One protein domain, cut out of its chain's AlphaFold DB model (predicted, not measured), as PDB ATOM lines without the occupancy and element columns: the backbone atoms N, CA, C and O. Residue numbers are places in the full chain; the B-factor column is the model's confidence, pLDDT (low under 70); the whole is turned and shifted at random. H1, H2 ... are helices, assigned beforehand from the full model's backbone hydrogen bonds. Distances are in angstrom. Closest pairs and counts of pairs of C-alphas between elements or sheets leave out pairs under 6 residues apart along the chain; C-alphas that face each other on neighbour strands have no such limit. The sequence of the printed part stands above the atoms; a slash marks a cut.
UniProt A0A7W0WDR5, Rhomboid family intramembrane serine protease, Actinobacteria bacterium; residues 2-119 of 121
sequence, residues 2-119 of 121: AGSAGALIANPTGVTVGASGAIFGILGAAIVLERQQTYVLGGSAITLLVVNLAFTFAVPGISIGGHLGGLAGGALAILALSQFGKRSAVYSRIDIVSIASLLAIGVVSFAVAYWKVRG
ATOM      1  N   ALA A   2      -6.829   0.840  -0.064       82.94
ATOM      2  CA  ALA A   2      -5.721   0.002   0.407       82.94
ATOM      3  C   ALA A   2      -4.386   0.759   0.575       82.94
ATOM      4  O   ALA A   2      -3.704   0.576   1.576       82.94
ATOM      5  N   GLY A   3      -4.050   1.682  -0.340       81.19
ATOM      6  CA  GLY A   3      -2.883   2.561  -0.178       81.19
ATOM      7  C   GLY A   3      -2.975   3.451   1.063       81.19
ATOM      8  O   GLY A   3      -2.082   3.448   1.897       81.19
ATOM      9  N   SER A   4      -4.096   4.142   1.260       83.25
ATOM     10  CA  SER A   4      -4.329   4.952   2.465       83.25
ATOM     11  C   SER A   4      -4.278   4.116   3.751       83.25
ATOM     12  O   SER A   4      -3.683   4.545   4.733       83.25
ATOM     13  N   ALA A   5      -4.838   2.903   3.736       82.38
ATOM     14  CA  ALA A   5      -4.758   1.977   4.862       82.38
ATOM     15  C   ALA A   5      -3.306   1.578   5.165       82.38
ATOM     16  O   ALA A   5      -2.876   1.655   6.312       82.38
ATOM     17  N   GLY A   6      -2.520   1.234   4.140       81.81
ATOM     18  CA  GLY A   6      -1.097   0.927   4.289       81.81
ATOM     19  C   GLY A   6      -0.273   2.106   4.818       81.81
ATOM     20  O   GLY A   6       0.603   1.914   5.661       81.81
ATOM     21  N   ALA A   7      -0.581   3.333   4.389       82.44
ATOM     22  CA  ALA A   7       0.061   4.539   4.910       82.44
ATOM     23  C   ALA A   7      -0.209   4.725   6.413       82.44
ATOM     24  O   ALA A   7       0.729   4.960   7.171       82.44
ATOM     25  N   LEU A   8      -1.459   4.543   6.850       82.12
ATOM     26  CA  LEU A   8      -1.849   4.674   8.259       82.12
ATOM     27  C   LEU A   8      -1.260   3.571   9.148       82.12
ATOM     28  O   LEU A   8      -0.924   3.834  10.300       82.12
ATOM     29  N   ILE A   9      -1.089   2.352   8.622       83.50
ATOM     30  CA  ILE A   9      -0.376   1.271   9.327       83.50
ATOM     31  C   ILE A   9       1.071   1.677   9.611       83.50
ATOM     32  O   ILE A   9       1.551   1.465  10.726       83.50
ATOM     33  N   ALA A  10       1.748   2.250   8.614       83.06
ATOM     34  CA  ALA A  10       3.161   2.599   8.705       83.06
ATOM     35  C   ALA A  10       3.413   3.858   9.546       83.06
ATOM     36  O   ALA A  10       4.340   3.873  10.352       83.06
ATOM     37  N   ASN A  11       2.614   4.911   9.364       81.62
ATOM     38  CA  ASN A  11       2.764   6.158  10.108       81.62
ATOM     39  C   ASN A  11       1.403   6.871  10.270       81.62
ATOM     40  O   ASN A  11       1.022   7.663   9.407       81.62
ATOM     41  N   PRO A  12       0.654   6.596  11.355       76.50
ATOM     42  CA  PRO A  12      -0.715   7.091  11.531       76.50
ATOM     43  C   PRO A  12      -0.811   8.606  11.759       76.50
ATOM     44  O   PRO A  12      -1.868   9.181  11.526       76.50
ATOM     45  N   THR A  13       0.274   9.256  12.190       78.12
ATOM     46  CA  THR A  13       0.336  10.706  12.451       78.12
ATOM     47  C   THR A  13       1.066  11.483  11.350       78.12
ATOM     48  O   THR A  13       1.160  12.706  11.416       78.12
ATOM     49  N   GLY A  14       1.623  10.794  10.350       73.44
ATOM     50  CA  GLY A  14       2.373  11.404   9.257       73.44
ATOM     51  C   GLY A  14       1.465  11.965   8.162       73.44
ATOM     52  O   GLY A  14       0.533  11.301   7.708       73.44
ATOM     53  N   VAL A  15       1.766  13.172   7.678       71.81
ATOM     54  CA  VAL A  15       1.089  13.750   6.509       71.81
ATOM     55  C   VAL A  15       1.628  13.076   5.248       71.81
ATOM     56  O   VAL A  15       2.824  13.125   4.974       71.81
ATOM     57  N   THR A  16       0.751  12.437   4.472       73.56
ATOM     58  CA  THR A  16       1.121  11.759   3.221       73.56
ATOM     59  C   THR A  16       0.176  12.170   2.093       73.56
ATOM     60  O   THR A  16      -1.026  12.319   2.308       73.56
ATOM     61  N   VAL A  17       0.708  12.356   0.880       72.31
ATOM     62  CA  VAL A  17      -0.089  12.660  -0.319       72.31
ATOM     63  C   VAL A  17      -0.338  11.357  -1.083       72.31
ATOM     64  O   VAL A  17       0.595  10.667  -1.480       72.31
ATOM     65  N   GLY A  18      -1.607  10.988  -1.257       69.19
ATOM     66  CA  GLY A  18      -2.002   9.624  -1.637       69.19
ATOM     67  C   GLY A  18      -2.056   9.298  -3.135       69.19
ATOM     68  O   GLY A  18      -2.410   8.170  -3.478       69.19
ATOM     69  N   ALA A  19      -1.743  10.236  -4.034       80.38
ATOM     70  CA  ALA A  19      -1.913  10.032  -5.478       80.38
ATOM     71  C   ALA A  19      -1.040   8.886  -6.023       80.38
ATOM     72  O   ALA A  19      -1.516   8.034  -6.775       80.38
ATOM     73  N   SER A  20       0.217   8.801  -5.587       85.25
ATOM     74  CA  SER A  20       1.145   7.757  -6.026       85.25
ATOM     75  C   SER A  20       0.737   6.360  -5.544       85.25
ATOM     76  O   SER A  20       0.907   5.386  -6.270       85.25
ATOM     77  N   GLY A  21       0.079   6.238  -4.386       84.56
ATOM     78  CA  GLY A  21      -0.497   4.967  -3.923       84.56
ATOM     79  C   GLY A  21      -1.527   4.376  -4.894       84.56
ATOM     80  O   GLY A  21      -1.609   3.156  -5.038       84.56
ATOM     81  N   ALA A  22      -2.280   5.218  -5.611       86.75
ATOM     82  CA  ALA A  22      -3.200   4.757  -6.651       86.75
ATOM     83  C   ALA A  22      -2.451   4.214  -7.881       86.75
ATOM     84  O   ALA A  22      -2.843   3.178  -8.418       86.75
ATOM     85  N   ILE A  23      -1.342   4.851  -8.276       89.44
ATOM     86  CA  ILE A  23      -0.476   4.383  -9.373       89.44
ATOM     87  C   ILE A  23       0.090   3.000  -9.045       89.44
ATOM     88  O   ILE A  23       0.013   2.095  -9.872       89.44
ATOM     89  N   PHE A  24       0.574   2.796  -7.818       91.81
ATOM     90  CA  PHE A  24       1.018   1.476  -7.368       91.81
ATOM     91  C   PHE A  24      -0.104   0.434  -7.417       91.81
ATOM     92  O   PHE A  24       0.149  -0.705  -7.799       91.81
ATOM     93  N   GLY A  25      -1.346   0.818  -7.112       91.62
ATOM     94  CA  GLY A  25      -2.503  -0.057  -7.313       91.62
ATOM     95  C   GLY A  25      -2.727  -0.440  -8.773       91.62
ATOM     96  O   GLY A  25      -2.924  -1.616  -9.069       91.62
ATOM     97  N   ILE A  26      -2.620   0.511  -9.699       91.94
ATOM     98  CA  ILE A  26      -2.719   0.224 -11.137       91.94
ATOM     99  C   ILE A  26      -1.580  -0.702 -11.586       91.94
ATOM    100  O   ILE A  26      -1.834  -1.664 -12.305       91.94
ATOM    101  N   LEU A  27      -0.347  -0.476 -11.124       93.81
ATOM    102  CA  LEU A  27       0.792  -1.350 -11.428       93.81
ATOM    103  C   LEU A  27       0.591  -2.768 -10.870       93.81
ATOM    104  O   LEU A  27       0.845  -3.745 -11.570       93.81
ATOM    105  N   GLY A  28       0.074  -2.898  -9.646       92.25
ATOM    106  CA  GLY A  28      -0.252  -4.194  -9.046       92.25
ATOM    107  C   GLY A  28      -1.333  -4.942  -9.825       92.25
ATOM    108  O   GLY A  28      -1.194  -6.134 -10.091       92.25
ATOM    109  N   ALA A  29      -2.376  -4.229 -10.253       92.38
ATOM    110  CA  ALA A  29      -3.410  -4.760 -11.134       92.38
ATOM    111  C   ALA A  29      -2.826  -5.213 -12.485       92.38
ATOM    112  O   ALA A  29      -3.084  -6.333 -12.931       92.38
ATOM    113  N   ALA A  30      -1.993  -4.376 -13.104       91.50
ATOM    114  CA  ALA A  30      -1.358  -4.653 -14.388       91.50
ATOM    115  C   ALA A  30      -0.456  -5.893 -14.344       91.50
ATOM    116  O   ALA A  30      -0.511  -6.703 -15.262       91.50
ATOM    117  N   ILE A  31       0.306  -6.102 -13.266       93.19
ATOM    118  CA  ILE A  31       1.150  -7.300 -13.102       93.19
ATOM    119  C   ILE A  31       0.309  -8.580 -13.073       93.19
ATOM    120  O   ILE A  31       0.692  -9.590 -13.667       93.19
ATOM    121  N   VAL A  32      -0.836  -8.560 -12.385       91.88
ATOM    122  CA  VAL A  32      -1.732  -9.723 -12.342       91.88
ATOM    123  C   VAL A  32      -2.330  -9.988 -13.724       91.88
ATOM    124  O   VAL A  32      -2.355 -11.140 -14.154       91.88
ATOM    125  N   LEU A  33      -2.750  -8.939 -14.437       89.06
ATOM    126  CA  LEU A  33      -3.253  -9.055 -15.809       89.06
ATOM    127  C   LEU A  33      -2.185  -9.603 -16.763       89.06
ATOM    128  O   LEU A  33      -2.459 -10.543 -17.505       89.06
ATOM    129  N   GLU A  34      -0.956  -9.093 -16.692       91.25
ATOM    130  CA  GLU A  34       0.164  -9.564 -17.515       91.25
ATOM    131  C   GLU A  34       0.491 -11.034 -17.235       91.25
ATOM    132  O   GLU A  34       0.654 -11.819 -18.170       91.25
ATOM    133  N   ARG A  35       0.475 -11.465 -15.964       88.38
ATOM    134  CA  ARG A  35       0.598 -12.895 -15.621       88.38
ATOM    135  C   ARG A  35      -0.532 -13.747 -16.194       88.38
ATOM    136  O   ARG A  35      -0.307 -14.913 -16.507       88.38
ATOM    137  N   GLN A  36      -1.717 -13.174 -16.361       87.50
ATOM    138  CA  GLN A  36      -2.870 -13.807 -17.005       87.50
ATOM    139  C   GLN A  36      -2.870 -13.634 -18.533       87.50
ATOM    140  O   GLN A  36      -3.916 -13.770 -19.164       87.50
ATOM    141  N   GLN A  37      -1.711 -13.341 -19.137       86.25
ATOM    142  CA  GLN A  37      -1.533 -13.151 -20.584       86.25
ATOM    143  C   GLN A  37      -2.326 -11.963 -21.159       86.25
ATOM    144  O   GLN A  37      -2.568 -11.885 -22.361       86.25
ATOM    145  N   THR A  38      -2.720 -11.014 -20.307       85.62
ATOM    146  CA  THR A  38      -3.370  -9.758 -20.695       85.62
ATOM    147  C   THR A  38      -2.371  -8.611 -20.550       85.62
ATOM    148  O   THR A  38      -2.217  -8.018 -19.482       85.62
ATOM    149  N   TYR A  39      -1.674  -8.292 -21.638       86.19
ATOM    150  CA  TYR A  39      -0.566  -7.336 -21.640       86.19
ATOM    151  C   TYR A  39      -1.021  -5.875 -21.736       86.19
ATOM    152  O   TYR A  39      -0.908  -5.243 -22.780       86.19
ATOM    153  N   VAL A  40      -1.519  -5.324 -20.626       85.38
ATOM    154  CA  VAL A  40      -2.005  -3.929 -20.557       85.38
ATOM    155  C   VAL A  40      -0.897  -2.874 -20.616       85.38
ATOM    156  O   VAL A  40      -1.144  -1.768 -21.086       85.38
ATOM    157  N   LEU A  41       0.321  -3.202 -20.167       86.75
ATOM    158  CA  LEU A  41       1.493  -2.318 -20.220       86.75
ATOM    159  C   LEU A  41       2.588  -2.885 -21.137       86.75
ATOM    160  O   LEU A  41       3.762  -2.541 -20.999       86.75
ATOM    161  N   GLY A  42       2.225  -3.782 -22.057       85.69
ATOM    162  CA  GLY A  42       3.172  -4.382 -23.000       85.69
ATOM    163  C   GLY A  42       4.276  -5.222 -22.343       85.69
ATOM    164  O   GLY A  42       5.350  -5.348 -22.923       85.69
ATOM    165  N   GLY A  43       4.058  -5.759 -21.135       86.88
ATOM    166  CA  GLY A  43       5.061  -6.537 -20.391       86.88
ATOM    167  C   GLY A  43       6.004  -5.686 -19.536       86.88
ATOM    168  O   GLY A  43       6.939  -6.211 -18.932       86.88
ATOM    169  N   SER A  44       5.788  -4.368 -19.481       89.75
ATOM    170  CA  SER A  44       6.646  -3.438 -18.739       89.75
ATOM    171  C   SER A  44       6.206  -3.209 -17.291       89.75
ATOM    172  O   SER A  44       6.892  -2.485 -16.565       89.75
ATOM    173  N   ALA A  45       5.108  -3.826 -16.829       89.19
ATOM    174  CA  ALA A  45       4.545  -3.537 -15.508       89.19
ATOM    175  C   ALA A  45       5.540  -3.808 -14.368       89.19
ATOM    176  O   ALA A  45       5.639  -3.015 -13.431       89.19
ATOM    177  N   ILE A  46       6.321  -4.891 -14.467       89.69
ATOM    178  CA  ILE A  46       7.363  -5.225 -13.481       89.69
ATOM    179  C   ILE A  46       8.496  -4.197 -13.517       89.69
ATOM    180  O   ILE A  46       8.927  -3.733 -12.463       89.69
ATOM    181  N   THR A  47       8.958  -3.799 -14.703       91.00
ATOM    182  CA  THR A  47      10.019  -2.791 -14.850       91.00
ATOM    183  C   THR A  47       9.590  -1.458 -14.246       91.00
ATOM    184  O   THR A  47      10.314  -0.879 -13.435       91.00
ATOM    185  N   LEU A  48       8.381  -0.998 -14.577       90.56
ATOM    186  CA  LEU A  48       7.810   0.226 -14.023       90.56
ATOM    187  C   LEU A  48       7.646   0.126 -12.505       90.56
ATOM    188  O   LEU A  48       7.971   1.082 -11.802       90.56
ATOM    189  N   LEU A  49       7.203  -1.022 -11.985       91.50
ATOM    190  CA  LEU A  49       7.126  -1.247 -10.547       91.50
ATOM    191  C   LEU A  49       8.495  -1.104  -9.884       91.50
ATOM    192  O   LEU A  49       8.614  -0.348  -8.924       91.50
ATOM    193  N   VAL A  50       9.515  -1.801 -10.385       91.94
ATOM    194  CA  VAL A  50      10.860  -1.794  -9.790       91.94
ATOM    195  C   VAL A  50      11.429  -0.379  -9.752       91.94
ATOM    196  O   VAL A  50      11.927   0.046  -8.710       91.94
ATOM    197  N   VAL A  51      11.290   0.384 -10.840       91.56
ATOM    198  CA  VAL A  51      11.749   1.780 -10.899       91.56
ATOM    199  C   VAL A  51      11.013   2.648  -9.873       91.56
ATOM    200  O   VAL A  51      11.650   3.348  -9.087       91.56
ATOM    201  N   ASN A  52       9.681   2.576  -9.816       89.69
ATOM    202  CA  ASN A  52       8.896   3.357  -8.852       89.69
ATOM    203  C   ASN A  52       9.198   2.962  -7.393       89.69
ATOM    204  O   ASN A  52       9.206   3.811  -6.496       89.69
ATOM    205  N   LEU A  53       9.470   1.681  -7.139       87.50
ATOM    206  CA  LEU A  53       9.836   1.184  -5.816       87.50
ATOM    207  C   LEU A  53      11.243   1.657  -5.417       87.50
ATOM    208  O   LEU A  53      11.442   2.071  -4.279       87.50
ATOM    209  N   ALA A  54      12.190   1.692  -6.356       89.75
ATOM    210  CA  ALA A  54      13.516   2.262  -6.122       89.75
ATOM    211  C   ALA A  54      13.422   3.741  -5.713       89.75
ATOM    212  O   ALA A  54      14.002   4.128  -4.700       89.75
ATOM    213  N   PHE A  55      12.611   4.549  -6.410       86.38
ATOM    214  CA  PHE A  55      12.345   5.937  -6.006       86.38
ATOM    215  C   PHE A  55      11.697   6.041  -4.622       86.38
ATOM    216  O   PHE A  55      12.044   6.927  -3.846       86.38
ATOM    217  N   THR A  56      10.795   5.114  -4.292       84.88
ATOM    218  CA  THR A  56      10.118   5.069  -2.987       84.88
ATOM    219  C   THR A  56      11.094   4.898  -1.826       84.88
ATOM    220  O   THR A  56      10.888   5.501  -0.777       84.88
ATOM    221  N   PHE A  57      12.142   4.091  -2.000       85.50
ATOM    222  CA  PHE A  57      13.158   3.882  -0.965       85.50
ATOM    223  C   PHE A  57      14.295   4.910  -1.013       85.50
ATOM    224  O   PHE A  57      14.922   5.161   0.013       85.50
ATOM    225  N   ALA A  58      14.563   5.508  -2.177       86.94
ATOM    226  CA  ALA A  58      15.643   6.477  -2.350       86.94
ATOM    227  C   ALA A  58      15.280   7.894  -1.874       86.94
ATOM    228  O   ALA A  58      16.164   8.635  -1.449       86.94
ATOM    229  N   VAL A  59      14.003   8.288  -1.953       83.69
ATOM    230  CA  VAL A  59      13.565   9.650  -1.620       83.69
ATOM    231  C   VAL A  59      12.941   9.691  -0.215       83.69
ATOM    232  O   VAL A  59      11.903   9.064   0.016       83.69
ATOM    233  N   PRO A  60      13.524  10.446   0.735       79.38
ATOM    234  CA  PRO A  60      12.961  10.597   2.072       79.38
ATOM    235  C   PRO A  60      11.636  11.374   2.039       79.38
ATOM    236  O   PRO A  60      11.432  12.261   1.215       79.38
ATOM    237  N   GLY A  61      10.725  11.042   2.958       76.31
ATOM    238  CA  GLY A  61       9.388  11.651   3.038       76.31
ATOM    239  C   GLY A  61       8.307  10.942   2.213       76.31
ATOM    240  O   GLY A  61       7.146  11.348   2.254       76.31
ATOM    241  N   ILE A  62       8.645   9.860   1.503       81.56
ATOM    242  CA  ILE A  62       7.676   9.033   0.776       81.56
ATOM    243  C   ILE A  62       7.071   7.952   1.686       81.56
ATOM    244  O   ILE A  62       7.769   7.243   2.410       81.56
ATOM    245  N   SER A  63       5.748   7.773   1.609       84.44
ATOM    246  CA  SER A  63       5.039   6.719   2.345       84.44
ATOM    247  C   SER A  63       5.199   5.347   1.686       84.44
ATOM    248  O   SER A  63       4.437   4.973   0.790       84.44
ATOM    249  N   ILE A  64       6.155   4.559   2.181       87.38
ATOM    250  CA  ILE A  64       6.380   3.166   1.754       87.38
ATOM    251  C   ILE A  64       5.116   2.321   1.976       87.38
ATOM    252  O   ILE A  64       4.688   1.582   1.087       87.38
ATOM    253  N   GLY A  65       4.471   2.474   3.139       85.56
ATOM    254  CA  GLY A  65       3.215   1.787   3.453       85.56
ATOM    255  C   GLY A  65       2.096   2.142   2.472       85.56
ATOM    256  O   GLY A  65       1.329   1.268   2.071       85.56
ATOM    257  N   GLY A  66       2.050   3.399   2.019       85.88
ATOM    258  CA  GLY A  66       1.106   3.865   1.006       85.88
ATOM    259  C   GLY A  66       1.249   3.151  -0.337       85.88
ATOM    260  O   GLY A  66       0.258   2.715  -0.928       85.88
ATOM    261  N   HIS A  67       2.487   2.987  -0.798       91.19
ATOM    262  CA  HIS A  67       2.791   2.310  -2.058       91.19
ATOM    263  C   HIS A  67       2.565   0.802  -1.988       91.19
ATOM    264  O   HIS A  67       1.908   0.247  -2.868       91.19
ATOM    265  N   LEU A  68       3.023   0.142  -0.922       89.75
ATOM    266  CA  LEU A  68       2.817  -1.298  -0.747       89.75
ATOM    267  C   LEU A  68       1.338  -1.648  -0.551       89.75
ATOM    268  O   LEU A  68       0.850  -2.606  -1.150       89.75
ATOM    269  N   GLY A  69       0.603  -0.844   0.223       88.75
ATOM    270  CA  GLY A  69      -0.842  -1.004   0.381       88.75
ATOM    271  C   GLY A  69      -1.592  -0.794  -0.935       88.75
ATOM    272  O   GLY A  69      -2.517  -1.543  -1.249       88.75
ATOM    273  N   GLY A  70      -1.168   0.187  -1.738       91.31
ATOM    274  CA  GLY A  70      -1.697   0.424  -3.079       91.31
ATOM    275  C   GLY A  70      -1.483  -0.783  -3.986       91.31
ATOM    276  O   GLY A  70      -2.456  -1.341  -4.495       91.31
ATOM    277  N   LEU A  71      -0.228  -1.227  -4.100       92.25
ATOM    278  CA  LEU A  71       0.200  -2.380  -4.895       92.25
ATOM    279  C   LEU A  71      -0.592  -3.643  -4.555       92.25
ATOM    280  O   LEU A  71      -1.173  -4.272  -5.441       92.25
ATOM    281  N   ALA A  72      -0.647  -3.988  -3.267       92.25
ATOM    282  CA  ALA A  72      -1.367  -5.161  -2.795       92.25
ATOM    283  C   ALA A  72      -2.870  -5.047  -3.077       92.25
ATOM    284  O   ALA A  72      -3.471  -5.991  -3.584       92.25
ATOM    285  N   GLY A  73      -3.476  -3.885  -2.814       90.25
ATOM    286  CA  GLY A  73      -4.900  -3.668  -3.060       90.25
ATOM    287  C   GLY A  73      -5.287  -3.815  -4.531       90.25
ATOM    288  O   GLY A  73      -6.287  -4.461  -4.838       90.25
ATOM    289  N   GLY A  74      -4.488  -3.256  -5.441       90.38
ATOM    290  CA  GLY A  74      -4.727  -3.371  -6.879       90.38
ATOM    291  C   GLY A  74      -4.536  -4.790  -7.416       90.38
ATOM    292  O   GLY A  74      -5.371  -5.278  -8.179       90.38
ATOM    293  N   ALA A  75      -3.494  -5.491  -6.958       92.50
ATOM    294  CA  ALA A  75      -3.277  -6.894  -7.308       92.50
ATOM    295  C   ALA A  75      -4.430  -7.787  -6.816       92.50
ATOM    296  O   ALA A  75      -4.972  -8.587  -7.580       92.50
ATOM    297  N   LEU A  76      -4.855  -7.615  -5.559       91.12
ATOM    298  CA  LEU A  76      -5.976  -8.359  -4.983       91.12
ATOM    299  C   LEU A  76      -7.295  -8.078  -5.708       91.12
ATOM    300  O   LEU A  76      -8.082  -9.002  -5.895       91.12
ATOM    301  N   ALA A  77      -7.526  -6.845  -6.163       89.31
ATOM    302  CA  ALA A  77      -8.723  -6.499  -6.923       89.31
ATOM    303  C   ALA A  77      -8.817  -7.276  -8.248       89.31
ATOM    304  O   ALA A  77      -9.861  -7.854  -8.547       89.31
ATOM    305  N   ILE A  78      -7.730  -7.366  -9.021       89.94
ATOM    306  CA  ILE A  78      -7.724  -8.160 -10.263       89.94
ATOM    307  C   ILE A  78      -7.780  -9.664  -9.976       89.94
ATOM    308  O   ILE A  78      -8.454 -10.404 -10.696       89.94
ATOM    309  N   LEU A  79      -7.118 -10.147  -8.922       87.56
ATOM    310  CA  LEU A  79      -7.230 -11.553  -8.522       87.56
ATOM    311  C   LEU A  79      -8.669 -11.920  -8.146       87.56
ATOM    312  O   LEU A  79      -9.151 -12.975  -8.553       87.56
ATOM    313  N   ALA A  80      -9.371 -11.033  -7.444       86.69
ATOM    314  CA  ALA A  80     -10.786 -11.191  -7.143       86.69
ATOM    315  C   ALA A  80     -11.640 -11.239  -8.421       86.69
ATOM    316  O   ALA A  80     -12.419 -12.174  -8.598       86.69
ATOM    317  N   LEU A  81     -11.439 -10.290  -9.342       85.56
ATOM    318  CA  LEU A  81     -12.174 -10.222 -10.614       85.56
ATOM    319  C   LEU A  81     -11.917 -11.434 -11.526       85.56
ATOM    320  O   LEU A  81     -12.826 -11.936 -12.179       85.56
ATOM    321  N   SER A  82     -10.687 -11.943 -11.551       85.12
ATOM    322  CA  SER A  82     -10.316 -13.144 -12.319       85.12
ATOM    323  C   SER A  82     -10.654 -14.462 -11.619       85.12
ATOM    324  O   SER A  82     -10.372 -15.532 -12.165       85.12
ATOM    325  N   GLN A  83     -11.207 -14.423 -10.401       82.44
ATOM    326  CA  GLN A  83     -11.383 -15.603  -9.546       82.44
ATOM    327  C   GLN A  83     -10.094 -16.432  -9.448       82.44
ATOM    328  O   GLN A  83     -10.093 -17.649  -9.649       82.44
ATOM    329  N   PHE A  84      -8.983 -15.747  -9.170       80.38
ATOM    330  CA  PHE A  84      -7.638 -16.318  -9.074       80.38
ATOM    331  C   PHE A  84      -7.171 -17.001 -10.369       80.38
ATOM    332  O   PHE A  84      -6.553 -18.062 -10.340       80.38
ATOM    333  N   GLY A  85      -7.478 -16.395 -11.520       76.44
ATOM    334  CA  GLY A  85      -7.076 -16.896 -12.839       76.44
ATOM    335  C   GLY A  85      -7.976 -17.991 -13.415       76.44
ATOM    336  O   GLY A  85      -7.710 -18.476 -14.510       76.44
ATOM    337  N   LYS A  86      -9.064 -18.360 -12.725       76.94
ATOM    338  CA  LYS A  86     -10.077 -19.290 -13.258       76.94
ATOM    339  C   LYS A  86     -10.934 -18.655 -14.349       76.94
ATOM    340  O   LYS A  86     -11.568 -19.368 -15.125       76.94
ATOM    341  N   ARG A  87     -10.994 -17.324 -14.391       77.88
ATOM    342  CA  ARG A  87     -11.718 -16.550 -15.397       77.88
ATOM    343  C   ARG A  87     -10.848 -15.402 -15.892       77.88
ATOM    344  O   ARG A  87     -10.017 -14.874 -15.159       77.88
ATOM    345  N   SER A  88     -11.067 -14.989 -17.138       74.56
ATOM    346  CA  SER A  88     -10.437 -13.775 -17.652       74.56
ATOM    347  C   SER A  88     -10.972 -12.565 -16.889       74.56
ATOM    348  O   SER A  88     -12.170 -12.298 -16.945       74.56
ATOM    349  N   ALA A  89     -10.096 -11.809 -16.223       70.19
ATOM    350  CA  ALA A  89     -10.472 -10.549 -15.574       70.19
ATOM    351  C   ALA A  89     -11.119  -9.541 -16.544       70.19
ATOM    352  O   ALA A  89     -11.858  -8.666 -16.107       70.19
ATOM    353  N   VAL A  90     -10.825  -9.653 -17.846       69.81
ATOM    354  CA  VAL A  90     -11.274  -8.718 -18.888       69.81
ATOM    355  C   VAL A  90     -12.606  -9.142 -19.501       69.81
ATOM    356  O   VAL A  90     -13.470  -8.303 -19.733       69.81
ATOM    357  N   TYR A  91     -12.783 -10.439 -19.764       68.88
ATOM    358  CA  TYR A  91     -13.959 -10.954 -20.479       68.88
ATOM    359  C   TYR A  91     -15.021 -11.577 -19.568       68.88
ATOM    360  O   TYR A  91     -16.120 -11.889 -20.030       68.88
ATOM    361  N   SER A  92     -14.726 -11.798 -18.282       70.44
ATOM    362  CA  SER A  92     -15.719 -12.355 -17.367       70.44
ATOM    363  C   SER A  92     -16.779 -11.319 -17.009       70.44
ATOM    364  O   SER A  92     -16.479 -10.153 -16.761       70.44
ATOM    365  N   ARG A  93     -18.043 -11.751 -16.956       76.19
ATOM    366  CA  ARG A  93     -19.114 -10.904 -16.430       76.19
ATOM    367  C   ARG A  93     -18.851 -10.636 -14.955       76.19
ATOM    368  O   ARG A  93     -18.587 -11.572 -14.204       76.19
ATOM    369  N   ILE A  94     -18.970  -9.370 -14.562       79.00
ATOM    370  CA  ILE A  94     -18.921  -8.960 -13.161       79.00
ATOM    371  C   ILE A  94     -20.090  -9.650 -12.448       79.00
ATOM    372  O   ILE A  94     -21.249  -9.285 -12.635       79.00
ATOM    373  N   ASP A  95     -19.781 -10.700 -11.691       82.88
ATOM    374  CA  ASP A  95     -20.747 -11.472 -10.917       82.88
ATOM    375  C   ASP A  95     -20.807 -10.989  -9.459       82.88
ATOM    376  O   ASP A  95     -19.994 -10.181  -9.001       82.88
ATOM    377  N   ILE A  96     -21.793 -11.484  -8.706       84.69
ATOM    378  CA  ILE A  96     -21.958 -11.152  -7.283       84.69
ATOM    379  C   ILE A  96     -20.690 -11.460  -6.479       84.69
ATOM    380  O   ILE A  96     -20.347 -10.701  -5.578       84.69
ATOM    381  N   VAL A  97     -19.972 -12.534  -6.824       84.25
ATOM    382  CA  VAL A  97     -18.725 -12.920  -6.153       84.25
ATOM    383  C   VAL A  97     -17.662 -11.847  -6.363       84.25
ATOM    384  O   VAL A  97     -17.043 -11.402  -5.399       84.25
ATOM    385  N   SER A  98     -17.498 -11.371  -7.595       81.75
ATOM    386  CA  SER A  98     -16.574 -10.294  -7.952       81.75
ATOM    387  C   SER A  98     -16.876  -9.006  -7.178       81.75
ATOM    388  O   SER A  98     -15.980  -8.422  -6.566       81.75
ATOM    389  N   ILE A  99     -18.148  -8.596  -7.135       85.69
ATOM    390  CA  ILE A  99     -18.593  -7.399  -6.401       85.69
ATOM    391  C   ILE A  99     -18.360  -7.563  -4.894       85.69
ATOM    392  O   ILE A  99     -17.771  -6.683  -4.264       85.69
ATOM    393  N   ALA A 100     -18.767  -8.697  -4.317       87.12
ATOM    394  CA  ALA A 100     -18.587  -8.984  -2.895       87.12
ATOM    395  C   ALA A 100     -17.102  -8.992  -2.498       87.12
ATOM    396  O   ALA A 100     -16.740  -8.462  -1.450       87.12
ATOM    397  N   SER A 101     -16.234  -9.523  -3.361       85.88
ATOM    398  CA  SER A 101     -14.782  -9.544  -3.153       85.88
ATOM    399  C   SER A 101     -14.184  -8.134  -3.123       85.88
ATOM    400  O   SER A 101     -13.395  -7.812  -2.237       85.88
ATOM    401  N   LEU A 102     -14.577  -7.266  -4.064       87.44
ATOM    402  CA  LEU A 102     -14.113  -5.874  -4.107       87.44
ATOM    403  C   LEU A 102     -14.594  -5.079  -2.889       87.44
ATOM    404  O   LEU A 102     -13.815  -4.336  -2.285       87.44
ATOM    405  N   LEU A 103     -15.855  -5.272  -2.495       89.31
ATOM    406  CA  LEU A 103     -16.403  -4.669  -1.282       89.31
ATOM    407  C   LEU A 103     -15.660  -5.156  -0.038       89.31
ATOM    408  O   LEU A 103     -15.289  -4.335   0.797       89.31
ATOM    409  N   ALA A 104     -15.363  -6.454   0.059       88.62
ATOM    410  CA  ALA A 104     -14.594  -7.011   1.166       88.62
ATOM    411  C   ALA A 104     -13.195  -6.381   1.265       88.62
ATOM    412  O   ALA A 104     -12.790  -5.976   2.354       88.62
ATOM    413  N   ILE A 105     -12.485  -6.204   0.144       87.56
ATOM    414  CA  ILE A 105     -11.182  -5.511   0.119       87.56
ATOM    415  C   ILE A 105     -11.319  -4.073   0.644       87.56
ATOM    416  O   ILE A 105     -10.487  -3.615   1.435       87.56
ATOM    417  N   GLY A 106     -12.375  -3.363   0.234       86.31
ATOM    418  CA  GLY A 106     -12.677  -2.013   0.711       86.31
ATOM    419  C   GLY A 106     -12.949  -1.959   2.216       86.31
ATOM    420  O   GLY A 106     -12.329  -1.159   2.920       86.31
ATOM    421  N   VAL A 107     -13.818  -2.841   2.716       89.94
ATOM    422  CA  VAL A 107     -14.203  -2.924   4.135       89.94
ATOM    423  C   VAL A 107     -13.009  -3.299   5.006       89.94
ATOM    424  O   VAL A 107     -12.772  -2.643   6.015       89.94
ATOM    425  N   VAL A 108     -12.215  -4.294   4.605       89.44
ATOM    426  CA  VAL A 108     -10.995  -4.684   5.328       89.44
ATOM    427  C   VAL A 108     -10.004  -3.522   5.366       89.44
ATOM    428  O   VAL A 108      -9.485  -3.200   6.433       89.44
ATOM    429  N   SER A 109      -9.791  -2.837   4.237       84.19
ATOM    430  CA  SER A 109      -8.909  -1.662   4.189       84.19
ATOM    431  C   SER A 109      -9.372  -0.569   5.157       84.19
ATOM    432  O   SER A 109      -8.554   0.019   5.863       84.19
ATOM    433  N   PHE A 110     -10.680  -0.308   5.215       87.81
ATOM    434  CA  PHE A 110     -11.259   0.678   6.125       87.81
ATOM    435  C   PHE A 110     -11.146   0.252   7.594       87.81
ATOM    436  O   PHE A 110     -10.714   1.043   8.428       87.81
ATOM    437  N   ALA A 111     -11.477  -1.000   7.913       87.12
ATOM    438  CA  ALA A 111     -11.419  -1.530   9.272       87.12
ATOM    439  C   ALA A 111      -9.992  -1.496   9.838       87.12
ATOM    440  O   ALA A 111      -9.793  -1.080  10.978       87.12
ATOM    441  N   VAL A 112      -8.993  -1.869   9.032       86.00
ATOM    442  CA  VAL A 112      -7.578  -1.819   9.428       86.00
ATOM    443  C   VAL A 112      -7.122  -0.378   9.659       86.00
ATOM    444  O   VAL A 112      -6.481  -0.094  10.671       86.00
ATOM    445  N   ALA A 113      -7.491   0.545   8.764       83.69
ATOM    446  CA  ALA A 113      -7.201   1.966   8.933       83.69
ATOM    447  C   ALA A 113      -7.825   2.519  10.224       83.69
ATOM    448  O   ALA A 113      -7.138   3.134  11.038       83.69
ATOM    449  N   TYR A 114      -9.109   2.239  10.450       85.62
ATOM    450  CA  TYR A 114      -9.835   2.669  11.641       85.62
ATOM    451  C   TYR A 114      -9.220   2.099  12.925       85.62
ATOM    452  O   TYR A 114      -8.980   2.835  13.882       85.62
ATOM    453  N   TRP A 115      -8.905   0.800  12.941       85.06
ATOM    454  CA  TRP A 115      -8.297   0.145  14.097       85.06
ATOM    455  C   TRP A 115      -6.919   0.709  14.438       85.06
ATOM    456  O   TRP A 115      -6.559   0.781  15.611       85.06
ATOM    457  N   LYS A 116      -6.160   1.148  13.433       84.38
ATOM    458  CA  LYS A 116      -4.861   1.770  13.669       84.38
ATOM    459  C   LYS A 116      -4.977   3.207  14.178       84.38
ATOM    460  O   LYS A 116      -4.165   3.607  15.005       84.38
ATOM    461  N   VAL A 117      -5.973   3.965  13.716       81.31
ATOM    462  CA  VAL A 117      -6.136   5.394  14.048       81.31
ATOM    463  C   VAL A 117      -6.879   5.625  15.369       81.31
ATOM    464  O   VAL A 117      -6.562   6.580  16.069       81.31
ATOM    465  N   ARG A 118      -7.801   4.742  15.776       80.38
ATOM    466  CA  ARG A 118      -8.627   4.896  17.001       80.38
ATOM    467  C   ARG A 118      -7.859   5.077  18.321       80.38
ATOM    468  O   ARG A 118      -8.486   5.393  19.320       80.38
ATOM    469  N   GLY A 119      -6.556   4.792  18.356       67.75
ATOM    470  CA  GLY A 119      -5.698   4.980  19.534       67.75
ATOM    471  C   GLY A 119      -4.931   6.307  19.558       67.75
ATOM    472  O   GLY A 119      -4.195   6.549  20.506       67.75
TER     473      GLY A 119
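What this domain is: This is residues 2 to 119 of the 121 residues of the protein "Rhomboid family intramembrane serine protease" of Actinobacteria bacterium (UniProt A0A7W0WDR5). The model is a flat slab of helices, with H4 through its middle, H5 along one edge and H3 along the opposite edge. Short H1 fills the space between H4 and the later part of H5, while H2 packs closely on H4 and also touches H3. The 118 printed residues have five named helices, in the order H1, H2, H3, H4, H5, and no named strand; the class is all helix. The whole is compact, with a radius of gyration of the C-alphas of 14.9 A, and spans 42 by 32 by 16 A.

Where its parts are: The longest helix, H5, is residues 96 to 117 and measures 31.3 A from first to last C-alpha, from (-21.958, -11.152, -7.283) to (-6.136, 5.394, 14.048). H4, residues 64 to 81, is 26.0 A long, and H2, residues 19 to 35, is 25.2 A long. H3, residues 45 to 58, measures 19.9 A. H1, residues 2 to 10, measures 12.4 A and begins at C-alpha 2 at (-5.721, 0.002, 0.407).

How they stand to each other: H5 and H4 form a helical hairpin at a shallow tilt of 20 degrees, opposite ways; residues 98 to 105 alone of H5 touch residues 73 to 81 alone of H4, and the closest C-alphas, of Ser 98 and Leu 81, are 5.1 A apart. H1 touches H5 at a shallow tilt of 24 degrees, the same way, with the C-alphas of Ala 5 and Ala 113 closest at 4.7 A. H4 is the hub, touching four helices. H1 touches it at a steep tilt of 35.1 degrees, only just past shallow, opposite ways; the closest C-alphas, of Gly 3 and Gly 70, are 3.8 A apart. H2 touches H4 at a steep tilt of 41 degrees, the same way, with the C-alphas of Gly 25 and Gly 74 closest at 4.0 A. H2, H3 and H4 are an up-and-down bundle, each running against the one before it in the chain. H2 and H3 form a helical hairpin at a shallow tilt of 34 degrees, only just short of steep; the closest C-alphas, of Ile 31 and Ala 45, are 5.6 A apart. H3 and H4, also a helical hairpin, only just touch, with 3 pairs of C-alphas within 8 A, those of Thr 56 and Ile 64 closest at 6.3 A. H3 is apart from H1 and H5, and H2 is apart from H5. In H1, H3, H4 and H5 every O i to N i+4 pair is within hydrogen-bond range; in H2, 12 of 13 are.

The domain as a whole: The C-alphas farthest apart, of Gly 42 and Gly 119, are 44.4 A from each other. The printed part has no cut. The link from H4 to H5, residues 82 to 95, is long. The mean pLDDT of the printed part is 84.9, and residues 18, 90 to 91 and 119 are under 70.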